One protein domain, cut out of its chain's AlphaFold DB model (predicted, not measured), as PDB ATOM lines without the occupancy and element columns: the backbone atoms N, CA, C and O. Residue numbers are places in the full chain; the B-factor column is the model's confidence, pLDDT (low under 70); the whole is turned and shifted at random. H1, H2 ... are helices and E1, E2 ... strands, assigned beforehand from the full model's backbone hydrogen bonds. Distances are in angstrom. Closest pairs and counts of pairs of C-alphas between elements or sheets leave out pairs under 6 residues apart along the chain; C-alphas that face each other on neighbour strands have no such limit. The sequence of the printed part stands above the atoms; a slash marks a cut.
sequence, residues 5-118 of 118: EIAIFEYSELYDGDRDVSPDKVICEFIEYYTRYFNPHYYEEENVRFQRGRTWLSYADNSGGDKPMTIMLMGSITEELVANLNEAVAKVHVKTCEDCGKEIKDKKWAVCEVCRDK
ATOM      1  N   GLU A   5     167.893 270.199 252.929       97.81
ATOM      2  CA  GLU A   5     166.839 269.294 253.378       97.81
ATOM      3  C   GLU A   5     165.480 269.953 253.139       97.81
ATOM      4  O   GLU A   5     165.275 271.118 253.483       97.81
ATOM      5  N   ILE A   6     164.548 269.204 252.561       98.12
ATOM      6  CA  ILE A   6     163.143 269.565 252.423       98.12
ATOM      7  C   ILE A   6     162.346 268.620 253.320       98.12
ATOM      8  O   ILE A   6     162.374 267.412 253.127       98.12
ATOM      9  N   ALA A   7     161.622 269.158 254.295       97.88
ATOM     10  CA  ALA A   7     160.811 268.391 255.233       97.88
ATOM     11  C   ALA A   7     159.353 268.842 255.164       97.88
ATOM     12  O   ALA A   7     159.059 270.039 255.171       97.88
ATOM     13  N   ILE A   8     158.440 267.879 255.084       97.75
ATOM     14  CA  ILE A   8     157.003 268.107 254.973       97.75
ATOM     15  C   ILE A   8     156.384 267.618 256.270       97.75
ATOM     16  O   ILE A   8     156.569 266.465 256.656       97.75
ATOM     17  N   PHE A   9     155.628 268.484 256.927       96.88
ATOM     18  CA  PHE A   9     154.940 268.176 258.170       96.88
ATOM     19  C   PHE A   9     153.432 268.221 257.961       96.88
ATOM     20  O   PHE A   9     152.929 269.189 257.393       96.88
ATOM     21  N   GLU A  10     152.725 267.207 258.456       95.44
ATOM     22  CA  GLU A  10     151.287 267.287 258.726       95.44
ATOM     23  C   GLU A  10     151.154 267.581 260.223       95.44
ATOM     24  O   GLU A  10     151.662 266.829 261.060       95.44
ATOM     25  N   TYR A  11     150.545 268.713 260.582       89.19
ATOM     26  CA  TYR A  11     150.626 269.253 261.944       89.19
ATOM     27  C   TYR A  11     152.082 269.445 262.414       89.19
ATOM     28  O   TYR A  11     152.765 270.368 261.975       89.19
ATOM     29  N   SER A  12     152.549 268.582 263.318       87.69
ATOM     30  CA  SER A  12     153.900 268.590 263.891       87.69
ATOM     31  C   SER A  12     154.665 267.302 263.578       87.69
ATOM     32  O   SER A  12     155.777 267.116 264.072       87.69
ATOM     33  N   GLU A  13     154.069 266.390 262.809       93.94
ATOM     34  CA  GLU A  13     154.652 265.092 262.484       93.94
ATOM     35  C   GLU A  13     155.310 265.150 261.110       93.94
ATOM     36  O   GLU A  13     154.729 265.662 260.154       93.94
ATOM     37  N   LEU A  14     156.538 264.633 261.014       96.19
ATOM     38  CA  LEU A  14     157.229 264.504 259.734       96.19
ATOM     39  C   LEU A  14     156.462 263.503 258.862       96.19
ATOM     40  O   LEU A  14     156.366 262.326 259.207       96.19
ATOM     41  N   TYR A  15     155.936 263.989 257.747       95.75
ATOM     42  CA  TYR A  15     155.081 263.248 256.828       95.75
ATOM     43  C   TYR A  15     155.852 262.743 255.602       95.75
ATOM     44  O   TYR A  15     155.723 261.581 255.223       95.75
ATOM     45  N   ASP A  16     156.668 263.611 254.999       97.00
ATOM     46  CA  ASP A  16     157.490 263.326 253.816       97.00
ATOM     47  C   ASP A  16     158.746 264.220 253.837       97.00
ATOM     48  O   ASP A  16     158.867 265.120 254.676       97.00
ATOM     49  N   GLY A  17     159.687 263.994 252.929       95.12
ATOM     50  CA  GLY A  17     160.833 264.870 252.736       95.12
ATOM     51  C   GLY A  17     162.032 264.213 252.069       95.12
ATOM     52  O   GLY A  17     162.113 262.996 251.919       95.12
ATOM     53  N   ASP A  18     162.999 265.055 251.724       96.12
ATOM     54  CA  ASP A  18     164.300 264.672 251.191       96.12
ATOM     55  C   ASP A  18     165.410 265.381 251.978       96.12
ATOM     56  O   ASP A  18     165.313 266.569 252.273       96.12
ATOM     57  N   ARG A  19     166.461 264.649 252.345       92.50
ATOM     58  CA  ARG A  19     167.564 265.143 253.183       92.50
ATOM     59  C   ARG A  19     168.835 265.473 252.409       92.50
ATOM     60  O   ARG A  19     169.772 265.966 253.028       92.50
ATOM     61  N   ASP A  20     168.899 265.165 251.115       95.00
ATOM     62  CA  ASP A  20     170.125 265.318 250.325       95.00
ATOM     63  C   ASP A  20     169.863 265.999 248.978       95.00
ATOM     64  O   ASP A  20     170.260 265.534 247.908       95.00
ATOM     65  N   VAL A  21     169.180 267.142 249.043       96.31
ATOM     66  CA  VAL A  21     168.807 267.919 247.864       96.31
ATOM     67  C   VAL A  21     169.987 268.757 247.400       96.31
ATOM     68  O   VAL A  21     170.537 269.587 248.135       96.31
ATOM     69  N   SER A  22     170.388 268.566 246.147       95.69
ATOM     70  CA  SER A  22     171.526 269.287 245.592       95.69
ATOM     71  C   SER A  22     171.186 270.767 245.323       95.69
ATOM     72  O   SER A  22     170.060 271.092 244.928       95.69
ATOM     73  N   PRO A  23     172.135 271.710 245.500       94.44
ATOM     74  CA  PRO A  23     171.877 273.138 245.288       94.44
ATOM     75  C   PRO A  23     171.354 273.514 243.896       94.44
ATOM     76  O   PRO A  23     170.638 274.499 243.754       94.44
ATOM     77  N   ASP A  24     171.707 272.743 242.870       94.75
ATOM     78  CA  ASP A  24     171.263 272.914 241.484       94.75
ATOM     79  C   ASP A  24     169.815 272.458 241.245       94.75
ATOM     80  O   ASP A  24     169.201 272.879 240.265       94.75
ATOM     81  N   LYS A  25     169.253 271.642 242.142       95.62
ATOM     82  CA  LYS A  25     167.888 271.106 242.033       95.62
ATOM     83  C   LYS A  25     166.925 271.624 243.088       95.62
ATOM     84  O   LYS A  25     165.721 271.454 242.923       95.62
ATOM     85  N   VAL A  26     167.430 272.297 244.122       96.44
ATOM     86  CA  VAL A  26     166.646 272.700 245.297       96.44
ATOM     87  C   VAL A  26     165.363 273.450 244.955       96.44
ATOM     88  O   VAL A  26     164.325 273.175 245.542       96.44
ATOM     89  N   ILE A  27     165.397 274.356 243.974       96.94
ATOM     90  CA  ILE A  27     164.198 275.094 243.558       96.94
ATOM     91  C   ILE A  27     163.195 274.149 242.893       96.94
ATOM     92  O   ILE A  27     162.017 274.185 243.231       96.94
ATOM     93  N   CYS A  28     163.650 273.303 241.967       97.06
ATOM     94  CA  CYS A  28     162.785 272.370 241.249       97.06
ATOM     95  C   CYS A  28     162.103 271.397 242.213       97.06
ATOM     96  O   CYS A  28     160.879 271.302 242.215       97.06
ATOM     97  N   GLU A  29     162.875 270.740 243.079       97.25
ATOM     98  CA  GLU A  29     162.344 269.760 244.033       97.25
ATOM     99  C   GLU A  29     161.426 270.416 245.071       97.25
ATOM    100  O   GLU A  29     160.365 269.884 245.397       97.25
ATOM    101  N   PHE A  30     161.762 271.624 245.537       97.56
ATOM    102  CA  PHE A  30     160.882 272.368 246.436       97.56
ATOM    103  C   PHE A  30     159.535 272.689 245.786       97.56
ATOM    104  O   PHE A  30     158.491 272.549 246.422       97.56
ATOM    105  N   ILE A  31     159.542 273.098 244.516       96.50
ATOM    106  CA  ILE A  31     158.316 273.392 243.775       96.50
ATOM    107  C   ILE A  31     157.493 272.129 243.521       96.50
ATOM    108  O   ILE A  31     156.271 272.191 243.619       96.50
ATOM    109  N   GLU A  32     158.119 270.975 243.286       96.12
ATOM    110  CA  GLU A  32     157.397 269.703 243.179       96.12
ATOM    111  C   GLU A  32     156.625 269.376 244.464       96.12
ATOM    112  O   GLU A  32     155.435 269.047 244.405       96.12
ATOM    113  N   TYR A  33     157.260 269.528 245.630       96.19
ATOM    114  CA  TYR A  33     156.580 269.376 246.917       96.19
ATOM    115  C   TYR A  33     155.496 270.439 247.126       96.19
ATOM    116  O   TYR A  33     154.385 270.108 247.548       96.19
ATOM    117  N   TYR A  34     155.782 271.698 246.783       95.38
ATOM    118  CA  TYR A  34     154.818 272.793 246.871       95.38
ATOM    119  C   TYR A  34     153.564 272.502 246.049       95.38
ATOM    120  O   TYR A  34     152.462 272.545 246.579       95.38
ATOM    121  N   THR A  35     153.700 272.142 244.774       93.06
ATOM    122  CA  THR A  35     152.554 271.842 243.908       93.06
ATOM    123  C   THR A  35     151.816 270.578 244.345       93.06
ATOM    124  O   THR A  35     150.598 270.503 244.182       93.06
ATOM    125  N   ARG A  36     152.514 269.587 244.917       93.44
ATOM    126  CA  ARG A  36     151.884 268.364 245.428       93.44
ATOM    127  C   ARG A  36     150.957 268.643 246.613       93.44
ATOM    128  O   ARG A  36     149.847 268.118 246.626       93.44
ATOM    129  N   TYR A  37     151.401 269.444 247.583       92.44
ATOM    130  CA  TYR A  37     150.670 269.653 248.842       92.44
ATOM    131  C   TYR A  37     149.867 270.958 248.898       92.44
ATOM    132  O   TYR A  37     148.836 271.002 249.556       92.44
ATOM    133  N   PHE A  38     150.281 271.984 248.160       91.44
ATOM    134  CA  PHE A  38     149.581 273.263 247.999       91.44
ATOM    135  C   PHE A  38     149.149 273.466 246.548       91.44
ATOM    136  O   PHE A  38     149.402 274.505 245.938       91.44
ATOM    137  N   ASN A  39     148.523 272.441 245.969       86.12
ATOM    138  CA  ASN A  39     148.074 272.486 244.586       86.12
ATOM    139  C   ASN A  39     147.148 273.705 244.362       86.12
ATOM    140  O   ASN A  39     146.079 273.757 244.976       86.12
ATOM    141  N   PRO A  40     147.493 274.639 243.455       83.25
ATOM    142  CA  PRO A  40     146.730 275.869 243.199       83.25
ATOM    143  C   PRO A  40     145.283 275.658 242.756       83.25
ATOM    144  O   PRO A  40     144.480 276.589 242.766       83.25
ATOM    145  N   HIS A  41     144.941 274.447 242.311       78.19
ATOM    146  CA  HIS A  41     143.565 274.087 241.991       78.19
ATOM    147  C   HIS A  41     142.674 274.027 243.243       78.19
ATOM    148  O   HIS A  41     141.479 274.296 243.155       78.19
ATOM    149  N   TYR A  42     143.255 273.683 244.396       78.56
ATOM    150  CA  TYR A  42     142.550 273.524 245.672       78.56
ATOM    151  C   TYR A  42     142.970 274.564 246.721       78.56
ATOM    152  O   TYR A  42     142.201 274.845 247.635       78.56
ATOM    153  N   TYR A  43     144.165 275.140 246.580       80.75
ATOM    154  CA  TYR A  43     144.740 276.111 247.503       80.75
ATOM    155  C   TYR A  43     144.859 277.484 246.855       80.75
ATOM    156  O   TYR A  43     145.595 277.673 245.888       80.75
ATOM    157  N   GLU A  44     144.178 278.466 247.434       83.56
ATOM    158  CA  GLU A  44     144.433 279.863 247.096       83.56
ATOM    159  C   GLU A  44     145.760 280.321 247.707       83.56
ATOM    160  O   GLU A  44     146.090 279.976 248.841       83.56
ATOM    161  N   GLU A  45     146.507 281.132 246.960       84.94
ATOM    162  CA  GLU A  45     147.804 281.681 247.371       84.94
ATOM    163  C   GLU A  45     147.745 282.379 248.743       84.94
ATOM    164  O   GLU A  45     148.657 282.236 249.553       84.94
ATOM    165  N   GLU A  46     146.643 283.076 249.046       87.62
ATOM    166  CA  GLU A  46     146.440 283.771 250.325       87.62
ATOM    167  C   GLU A  46     146.320 282.837 251.538       87.62
ATOM    168  O   GLU A  46     146.591 283.249 252.668       87.62
ATOM    169  N   ASN A  47     145.976 281.569 251.303       90.00
ATOM    170  CA  ASN A  47     145.888 280.547 252.338       90.00
ATOM    171  C   ASN A  47     147.236 279.874 252.616       90.00
ATOM    172  O   ASN A  47     147.300 278.992 253.468       90.00
ATOM    173  N   VAL A  48     148.315 280.283 251.943       92.44
ATOM    174  CA  VAL A  48     149.658 279.750 252.174       92.44
ATOM    175  C   VAL A  48     150.544 280.832 252.781       92.44
ATOM    176  O   VAL A  48     150.856 281.852 252.169       92.44
ATOM    177  N   ARG A  49     150.995 280.605 254.013       94.25
ATOM    178  CA  ARG A  49     151.835 281.549 254.748       94.25
ATOM    179  C   ARG A  49     153.312 281.241 254.545       94.25
ATOM    180  O   ARG A  49     153.790 280.196 254.977       94.25
ATOM    181  N   PHE A  50     154.050 282.201 253.996       96.06
ATOM    182  CA  PHE A  50     155.512 282.163 253.949       96.06
ATOM    183  C   PHE A  50     156.140 282.639 255.269       96.06
ATOM    184  O   PHE A  50     155.744 283.665 255.834       96.06
ATOM    185  N   GLN A  51     157.151 281.917 255.748       95.62
ATOM    186  CA  GLN A  51     158.007 282.309 256.865       95.62
ATOM    187  C   GLN A  51     159.469 281.987 256.561       95.62
ATOM    188  O   GLN A  51     159.775 281.065 255.809       95.62
ATOM    189  N   ARG A  52     160.397 282.734 257.170       94.94
ATOM    190  CA  ARG A  52     161.827 282.444 257.041       94.94
ATOM    191  C   ARG A  52     162.622 282.745 258.299       94.94
ATOM    192  O   ARG A  52     162.365 283.729 258.994       94.94
ATOM    193  N   GLY A  53     163.634 281.919 258.523       92.31
ATOM    194  CA  GLY A  53     164.764 282.171 259.403       92.31
ATOM    195  C   GLY A  53     166.052 282.365 258.601       92.31
ATOM    196  O   GLY A  53     166.034 282.585 257.393       92.31
ATOM    197  N   ARG A  54     167.201 282.287 259.281       88.25
ATOM    198  CA  ARG A  54     168.519 282.405 258.627       88.25
ATOM    199  C   ARG A  54     168.940 281.143 257.874       88.25
ATOM    200  O   ARG A  54     169.656 281.238 256.892       88.25
ATOM    201  N   THR A  55     168.539 279.979 258.370       94.31
ATOM    202  CA  THR A  55     168.961 278.661 257.864       94.31
ATOM    203  C   THR A  55     167.782 277.813 257.404       94.31
ATOM    204  O   THR A  55     167.924 276.615 257.179       94.31
ATOM    205  N   TRP A  56     166.598 278.418 257.330       96.06
ATOM    206  CA  TRP A  56     165.387 277.742 256.909       96.06
ATOM    207  C   TRP A  56     164.371 278.728 256.339       96.06
ATOM    208  O   TRP A  56     164.372 279.911 256.688       96.06
ATOM    209  N   LEU A  57     163.478 278.222 255.503       97.56
ATOM    210  CA  LEU A  57     162.238 278.878 255.106       97.56
ATOM    211  C   LEU A  57     161.105 277.859 255.087       97.56
ATOM    212  O   LEU A  57     161.358 276.657 255.031       97.56
ATOM    213  N   SER A  58     159.866 278.323 255.155       97.19
ATOM    214  CA  SER A  58     158.706 277.449 255.072       97.19
ATOM    215  C   SER A  58     157.506 278.115 254.420       97.19
ATOM    216  O   SER A  58     157.344 279.338 254.450       97.19
ATOM    217  N   TYR A  59     156.654 277.269 253.851       96.50
ATOM    218  CA  TYR A  59     155.302 277.601 253.429       96.50
ATOM    219  C   TYR A  59     154.347 276.702 254.208       96.50
ATOM    220  O   TYR A  59     154.526 275.485 254.226       96.50
ATOM    221  N   ALA A  60     153.370 277.302 254.878       95.25
ATOM    222  CA  ALA A  60     152.429 276.597 255.737       95.25
ATOM    223  C   ALA A  60     150.986 276.875 255.325       95.25
ATOM    224  O   ALA A  60     150.634 278.018 255.028       95.25
ATOM    225  N   ASP A  61     150.158 275.835 255.362       93.50
ATOM    226  CA  ASP A  61     148.711 275.944 255.230       93.50
ATOM    227  C   ASP A  61     148.142 276.808 256.361       93.50
ATOM    228  O   ASP A  61     148.388 276.569 257.545       93.50
ATOM    229  N   ASN A  62     147.366 277.816 255.986       90.56
ATOM    230  CA  ASN A  62     146.657 278.707 256.888       90.56
ATOM    231  C   ASN A  62     145.152 278.790 256.558       90.56
ATOM    232  O   ASN A  62     144.472 279.699 257.027       90.56
ATOM    233  N   SER A  63     144.626 277.840 255.778       87.12
ATOM    234  CA  SER A  63     143.206 277.742 255.404       87.12
ATOM    235  C   SER A  63     142.283 277.348 256.566       87.12
ATOM    236  O   SER A  63     141.070 277.530 256.485       87.12
ATOM    237  N   GLY A  64     142.840 276.802 257.655       81.88
ATOM    238  CA  GLY A  64     142.068 276.268 258.785       81.88
ATOM    239  C   GLY A  64     141.473 274.876 258.536       81.88
ATOM    240  O   GLY A  64     140.561 274.478 259.261       81.88
ATOM    241  N   GLY A  65     141.966 274.157 257.521       81.31
ATOM    242  CA  GLY A  65     141.594 272.773 257.222       81.31
ATOM    243  C   GLY A  65     141.982 271.759 258.307       81.31
ATOM    244  O   GLY A  65     142.651 272.071 259.292       81.31
ATOM    245  N   ASP A  66     141.557 270.511 258.112       83.06
ATOM    246  CA  ASP A  66     141.730 269.393 259.048       83.06
ATOM    247  C   ASP A  66     143.090 268.683 258.939       83.06
ATOM    248  O   ASP A  66     143.373 267.789 259.737       83.06
ATOM    249  N   LYS A  67     143.931 269.062 257.973       84.88
ATOM    250  CA  LYS A  67     145.282 268.516 257.762       84.88
ATOM    251  C   LYS A  67     146.242 269.608 257.286       84.88
ATOM    252  O   LYS A  67     146.618 269.627 256.114       84.88
ATOM    253  N   PRO A  68     146.607 270.558 258.162       90.62
ATOM    254  CA  PRO A  68     147.497 271.637 257.780       90.62
ATOM    255  C   PRO A  68     148.879 271.075 257.449       90.62
ATOM    256  O   PRO A  68     149.515 270.418 258.279       90.62
ATOM    257  N   MET A  69     149.342 271.369 256.239       95.38
ATOM    258  CA  MET A  69     150.667 270.982 255.772       95.38
ATOM    259  C   MET A  69     151.659 272.128 255.965       95.38
ATOM    260  O   MET A  69     151.321 273.297 255.792       95.38
ATOM    261  N   THR A  70     152.905 271.804 256.291       96.44
ATOM    262  CA  THR A  70     154.030 272.746 256.261       96.44
ATOM    263  C   THR A  70     155.165 272.143 255.462       96.44
ATOM    264  O   THR A  70     155.635 271.057 255.778       96.44
ATOM    265  N   ILE A  71     155.635 272.865 254.451       97.44
ATOM    266  CA  ILE A  71     156.820 272.506 253.675       97.44
ATOM    267  C   ILE A  71     157.952 273.396 254.156       97.44
ATOM    268  O   ILE A  71     157.837 274.622 254.119       97.44
ATOM    269  N   MET A  72     159.042 272.795 254.613       97.94
ATOM    270  CA  MET A  72     160.189 273.487 255.182       97.94
ATOM    271  C   MET A  72     161.447 273.143 254.393       97.94
ATOM    272  O   MET A  72     161.760 271.974 254.214       97.94
ATOM    273  N   LEU A  73     162.177 274.160 253.948       98.12
ATOM    274  CA  LEU A  73     163.505 274.027 253.356       98.12
ATOM    275  C   LEU A  73     164.543 274.455 254.386       98.12
ATOM    276  O   LEU A  73     164.415 275.528 254.976       98.12
ATOM    277  N   MET A  74     165.583 273.654 254.574       97.38
ATOM    278  CA  MET A  74     166.677 273.888 255.511       97.38
ATOM    279  C   MET A  74     168.020 273.815 254.786       97.38
ATOM    280  O   MET A  74     168.217 272.994 253.894       97.38
ATOM    281  N   GLY A  75     168.944 274.696 255.164       94.81
ATOM    282  CA  GLY A  75     170.272 274.798 254.563       94.81
ATOM    283  C   GLY A  75     170.790 276.235 254.542       94.81
ATOM    284  O   GLY A  75     170.397 277.072 255.360       94.81
ATOM    285  N   SER A  76     171.681 276.537 253.598       93.50
ATOM    286  CA  SER A  76     172.221 277.889 253.410       93.50
ATOM    287  C   SER A  76     171.221 278.776 252.660       93.50
ATOM    288  O   SER A  76     171.250 278.886 251.436       93.50
ATOM    289  N   ILE A  77     170.292 279.394 253.390       94.69
ATOM    290  CA  ILE A  77     169.231 280.217 252.798       94.69
ATOM    291  C   ILE A  77     169.762 281.617 252.472       94.69
ATOM    292  O   ILE A  77     169.869 282.485 253.340       94.69
ATOM    293  N   THR A  78     170.089 281.845 251.200       94.06
ATOM    294  CA  THR A  78     170.498 283.158 250.684       94.06
ATOM    295  C   THR A  78     169.289 283.988 250.246       94.06
ATOM    296  O   THR A  78     168.219 283.456 249.955       94.06
ATOM    297  N   GLU A  79     169.452 285.311 250.156       95.12
ATOM    298  CA  GLU A  79     168.406 286.196 249.615       95.12
ATOM    299  C   GLU A  79     168.076 285.867 248.148       95.12
ATOM    300  O   GLU A  79     166.916 285.929 247.749       95.12
ATOM    301  N   GLU A  80     169.075 285.459 247.359       95.50
ATOM    302  CA  GLU A  80     168.888 285.027 245.968       95.50
ATOM    303  C   GLU A  80     168.005 283.777 245.878       95.50
ATOM    304  O   GLU A  80     167.051 283.747 245.102       95.50
ATOM    305  N   LEU A  81     168.265 282.767 246.716       95.06
ATOM    306  CA  LEU A  81     167.450 281.555 246.759       95.06
ATOM    307  C   LEU A  81     165.999 281.870 247.144       95.06
ATOM    308  O   LEU A  81     165.071 281.358 246.522       95.06
ATOM    309  N   VAL A  82     165.799 282.741 248.138       96.31
ATOM    310  CA  VAL A  82     164.462 283.180 248.566       96.31
ATOM    311  C   VAL A  82     163.731 283.914 247.441       96.31
ATOM    312  O   VAL A  82     162.544 283.669 247.229       96.31
ATOM    313  N   ALA A  83     164.413 284.803 246.715       96.44
ATOM    314  CA  ALA A  83     163.821 285.515 245.585       96.44
ATOM    315  C   ALA A  83     163.394 284.543 244.473       96.44
ATOM    316  O   ALA A  83     162.245 284.588 244.035       96.44
ATOM    317  N   ASN A  84     164.278 283.617 244.091       96.56
ATOM    318  CA  ASN A  84     164.006 282.630 243.047       96.56
ATOM    319  C   ASN A  84     162.862 281.675 243.431       96.56
ATOM    320  O   ASN A  84     162.016 281.362 242.596       96.56
ATOM    321  N   LEU A  85     162.802 281.235 244.693       96.31
ATOM    322  CA  LEU A  85     161.707 280.398 245.195       96.31
ATOM    323  C   LEU A  85     160.374 281.139 245.199       96.31
ATOM    324  O   LEU A  85     159.387 280.593 244.720       96.31
ATOM    325  N   ASN A  86     160.334 282.382 245.685       94.75
ATOM    326  CA  ASN A  86     159.105 283.176 245.665       94.75
ATOM    327  C   ASN A  86     158.605 283.417 244.237       94.75
ATOM    328  O   ASN A  86     157.407 283.322 243.987       94.75
ATOM    329  N   GLU A  87     159.508 283.686 243.290       94.88
ATOM    330  CA  GLU A  87     159.147 283.813 241.878       94.88
ATOM    331  C   GLU A  87     158.587 282.496 241.317       94.88
ATOM    332  O   GLU A  87     157.572 282.496 240.619       94.88
ATOM    333  N   ALA A  88     159.219 281.366 241.637       94.69
ATOM    334  CA  ALA A  88     158.768 280.055 241.188       94.69
ATOM    335  C   ALA A  88     157.410 279.665 241.802       94.69
ATOM    336  O   ALA A  88     156.536 279.185 241.084       94.69
ATOM    337  N   VAL A  89     157.187 279.947 243.088       93.06
ATOM    338  CA  VAL A  89     155.891 279.748 243.758       93.06
ATOM    339  C   VAL A  89     154.812 280.635 243.136       93.06
ATOM    340  O   VAL A  89     153.724 280.153 242.835       93.06
ATOM    341  N   ALA A  90     155.107 281.908 242.866       90.12
ATOM    342  CA  ALA A  90     154.153 282.802 242.213       90.12
ATOM    343  C   ALA A  90     153.740 282.276 240.826       90.12
ATOM    344  O   ALA A  90     152.561 282.313 240.478       90.12
ATOM    345  N   LYS A  91     154.688 281.721 240.056       88.88
ATOM    346  CA  LYS A  91     154.425 281.091 238.748       88.88
ATOM    347  C   LYS A  91     153.496 279.882 238.843       88.88
ATOM    348  O   LYS A  91     152.691 279.683 237.939       88.88
ATOM    349  N   VAL A  92     153.564 279.109 239.926       88.56
ATOM    350  CA  VAL A  92     152.665 277.967 240.163       88.56
ATOM    351  C   VAL A  92     151.203 278.429 240.282       88.56
ATOM    352  O   VAL A  92     150.308 277.754 239.784       88.56
ATOM    353  N   HIS A  93     150.948 279.619 240.836       83.00
ATOM    354  CA  HIS A  93     149.600 280.197 240.977       83.00
ATOM    355  C   HIS A  93     149.083 280.941 239.736       83.00
ATOM    356  O   HIS A  93     147.938 281.414 239.716       83.00
ATOM    357  N   VAL A  94     149.891 281.058 238.679       81.62
ATOM    358  CA  VAL A  94     149.447 281.638 237.409       81.62
ATOM    359  C   VAL A  94     148.603 280.610 236.661       81.62
ATOM    360  O   VAL A  94     149.107 279.627 236.120       81.62
ATOM    361  N   LYS A  95     147.291 280.858 236.581       74.44
ATOM    362  CA  LYS A  95     146.397 280.055 235.741       74.44
ATOM    363  C   LYS A  95     146.768 280.271 234.277       74.44
ATOM    364  O   LYS A  95     146.700 281.393 233.778       74.44
ATOM    365  N   THR A  96     147.128 279.203 233.581       74.19
ATOM    366  CA  THR A  96     147.357 279.216 232.133       74.19
ATOM    367  C   THR A  96     146.249 278.439 231.431       74.19
ATOM    368  O   THR A  96     145.636 277.539 231.998       74.19
ATOM    369  N   CYS A  97     145.932 278.835 230.204       73.00
ATOM    370  CA  CYS A  97     144.960 278.131 229.377       73.00
ATOM    371  C   CYS A  97     145.544 276.809 228.868       73.00
ATOM    372  O   CYS A  97     146.595 276.824 228.231       73.00
ATOM    373  N   GLU A  98     144.831 275.699 229.060       70.69
ATOM    374  CA  GLU A  98     145.257 274.375 228.583       70.69
ATOM    375  C   GLU A  98     145.385 274.304 227.049       70.69
ATOM    376  O   GLU A  98     146.283 273.642 226.537       70.69
ATOM    377  N   ASP A  99     144.559 275.050 226.306       76.62
ATOM    378  CA  ASP A  99     144.558 275.012 224.836       76.62
ATOM    379  C   ASP A  99     145.666 275.854 224.186       76.62
ATOM    380  O   ASP A  99     146.127 275.546 223.086       76.62
ATOM    381  N   CYS A 100     146.061 276.971 224.808       81.00
ATOM    382  CA  CYS A 100     146.968 277.939 224.172       81.00
ATOM    383  C   CYS A 100     148.150 278.396 225.034       81.00
ATOM    384  O   CYS A 100     148.953 279.207 224.568       81.00
ATOM    385  N   GLY A 101     148.250 277.927 226.279       72.25
ATOM    386  CA  GLY A 101     149.337 278.233 227.212       72.25
ATOM    387  C   GLY A 101     149.396 279.684 227.697       72.25
ATOM    388  O   GLY A 101     150.313 280.042 228.430       72.25
ATOM    389  N   LYS A 102     148.453 280.547 227.297       80.19
ATOM    390  CA  LYS A 102     148.438 281.952 227.724       80.19
ATOM    391  C   LYS A 102     147.924 282.098 229.151       80.19
ATOM    392  O   LYS A 102     146.975 281.419 229.543       80.19
ATOM    393  N   GLU A 103     148.509 283.041 229.882       77.56
ATOM    394  CA  GLU A 103     148.069 283.424 231.223       77.56
ATOM    395  C   GLU A 103     146.629 283.955 231.204       77.56
ATOM    396  O   GLU A 103     146.266 284.822 230.400       77.56
ATOM    397  N   ILE A 104     145.808 283.440 232.113       76.62
ATOM    398  CA  ILE A 104     144.437 283.879 232.347       76.62
ATOM    399  C   ILE A 104     144.504 285.005 233.380       76.62
ATOM    400  O   ILE A 104     144.693 284.771 234.572       76.62
ATOM    401  N   LYS A 105     144.387 286.247 232.899       64.31
ATOM    402  CA  LYS A 105     144.547 287.455 233.726       64.31
ATOM    403  C   LYS A 105     143.467 287.613 234.793       64.31
ATOM    404  O   LYS A 105     143.731 288.220 235.828       64.31
ATOM    405  N   ASP A 106     142.269 287.088 234.552       62.34
ATOM    406  CA  ASP A 106     141.169 287.182 235.504       62.34
ATOM    407  C   ASP A 106     141.048 285.884 236.310       62.34
ATOM    408  O   ASP A 106     140.451 284.902 235.869       62.34
ATOM    409  N   LYS A 107     141.627 285.875 237.521       57.53
ATOM    410  CA  LYS A 107     141.631 284.706 238.421       57.53
ATOM    411  C   LYS A 107     140.208 284.207 238.763       57.53
ATOM    412  O   LYS A 107     140.079 283.048 239.177       57.53
ATOM    413  N   LYS A 108     139.167 285.043 238.570       51.78
ATOM    414  CA  LYS A 108     137.742 284.735 238.816       51.78
ATOM    415  C   LYS A 108     137.059 283.926 237.713       51.78
ATOM    416  O   LYS A 108     136.068 283.263 238.004       51.78
ATOM    417  N   TRP A 109     137.550 283.962 236.476       52.28
ATOM    418  CA  TRP A 109     136.920 283.267 235.352       52.28
ATOM    419  C   TRP A 109     137.857 282.188 234.814       52.28
ATOM    420  O   TRP A 109     139.011 282.449 234.498       52.28
ATOM    421  N   ALA A 110     137.360 280.959 234.673       58.00
ATOM    422  CA  ALA A 110     138.135 279.827 234.147       58.00
ATOM    423  C   ALA A 110     138.333 279.872 232.618       58.00
ATOM    424  O   ALA A 110     138.697 278.870 232.010       58.00
ATOM    425  N   VAL A 111     138.036 281.001 231.967       62.66
ATOM    426  CA  VAL A 111     137.910 281.068 230.510       62.66
ATOM    427  C   VAL A 111     139.043 281.895 229.929       62.66
ATOM    428  O   VAL A 111     139.234 283.057 230.282       62.66
ATOM    429  N   CYS A 112     139.781 281.300 228.998       70.88
ATOM    430  CA  CYS A 112     140.770 282.022 228.220       70.88
ATOM    431  C   CYS A 112     140.073 282.948 227.222       70.88
ATOM    432  O   CYS A 112     139.473 282.472 226.259       70.88
ATOM    433  N   GLU A 113     140.190 284.263 227.406       69.50
ATOM    434  CA  GLU A 113     139.612 285.252 226.483       69.50
ATOM    435  C   GLU A 113     140.128 285.071 225.047       69.50
ATOM    436  O   GLU A 113     139.378 285.202 224.088       69.50
ATOM    437  N   VAL A 114     141.386 284.645 224.889       71.25
ATOM    438  CA  VAL A 114     141.994 284.408 223.570       71.25
ATOM    439  C   VAL A 114     141.375 283.215 222.837       71.25
ATOM    440  O   VAL A 114     141.305 283.238 221.610       71.25
ATOM    441  N   CYS A 115     140.962 282.167 223.555       71.44
ATOM    442  CA  CYS A 115     140.274 281.023 222.952       71.44
ATOM    443  C   CYS A 115     138.765 281.255 222.835       71.44
ATOM    444  O   CYS A 115     138.153 280.702 221.931       71.44
ATOM    445  N   ARG A 116     138.172 282.073 223.715       67.88
ATOM    446  CA  ARG A 116     136.743 282.420 223.676       67.88
ATOM    447  C   ARG A 116     136.375 283.270 222.460       67.88
ATOM    448  O   ARG A 116     135.261 283.158 221.967       67.88
ATOM    449  N   ASP A 117     137.295 284.116 222.006       60.81
ATOM    450  CA  ASP A 117     137.084 285.021 220.872       60.81
ATOM    451  C   ASP A 117     137.443 284.384 219.504       60.81
ATOM    452  O   ASP A 117     137.550 285.095 218.502       60.81
ATOM    453  N   LYS A 118     137.648 283.057 219.446       55.62
ATOM    454  CA  LYS A 118     137.842 282.269 218.212       55.62
ATOM    455  C   LYS A 118     136.601 281.453 217.872       55.62
ATOM    456  O   LYS A 118     136.340 281.317 216.656       55.62
TER     457      LYS A 118
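Overview. This is residues 5 to 118 of the 118 residues of an uncharacterized protein of viral metagenome (UniProt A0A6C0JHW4). A twisted sheet of five antiparallel strands has the helix H1 packed along one face and no helix on the other, while H2 packs beside H1, just off the sheet. From the end of H2 a long tail, residues 93 to 118, leads away from this body and bears the four-residue helix H3 near its end. The printed part has 114 residues, with three named helices and five named strands in the order E1 E2 H1 E3 E4 E5 H2 H3; across the sheet the order is E2 E1 E5 E4 E3, and the class is mixed, helices and strands. It is only just compact, close to loose, with a radius of gyration of the C-alphas of 15.8 A and spans of 50 by 34 by 20 A.

Arrangement. E1, residues 5 to 10, and E2, residues 13 to 21, form a hairpin, with N 6 and O 18 2.8 A apart, within hydrogen-bond range. E2 is an edge strand and bends by 62 degrees at residue 16. On the other side of E1 is E5, residues 69 to 74, antiparallel to it, with N 7 and O 72 at 2.8 A. E3, residues 48 to 52, E4, residues 56 to 61, and E5 make a meander, each strand the antiparallel neighbour of the one before; N 49 and O 60 are 2.8 A apart, and N 57 and O 73 2.9 A. H1, residues 26 to 37, is on the sheet at a height of 8.6 A, over E1 and E5 and along the strands, at 6 degrees to E1 on the local plane; sheet and helix make two layers, a helix on one face of a sheet. H1 touches H2, residues 79 to 92, at a steep tilt of 38 degrees, the same way; their closest C-alphas are those of Ile 27 and Leu 85, 6.1 A apart. H2 is not on the sheet, but only just, with 4 pairs of C-alphas within 10 A. H3, residues 113 to 116, is apart from H2 and touches no helix. In H1 and H2 every O i to N i+4 pair is within hydrogen-bond range; H3 is too short for such a pair.

Along the chain. E1 begins at C-alpha 5 (166.839, 269.294, 253.378) and is 16.6 A long; E2 measures 20.5 A. H1 measures 16.6 A, E3 13.4 A, E4 16.9 A and E5 16.3 A. H2, 20.1 A long, ends at C-alpha 92 (152.665, 277.967, 240.163). H3, 4.9 A long, ends at C-alpha 116 (136.743, 282.420, 223.676).

Size, cuts and confidence. The C-alphas farthest apart, those of Arg 54 and Lys 118, are 50.7 A apart. The printed part has no cut, and its one long link, 20 residues, joins H2 to H3. The mean pLDDT of the printed part is 87.6; residues 105 to 111, 113 and 116 to 118 are under 70.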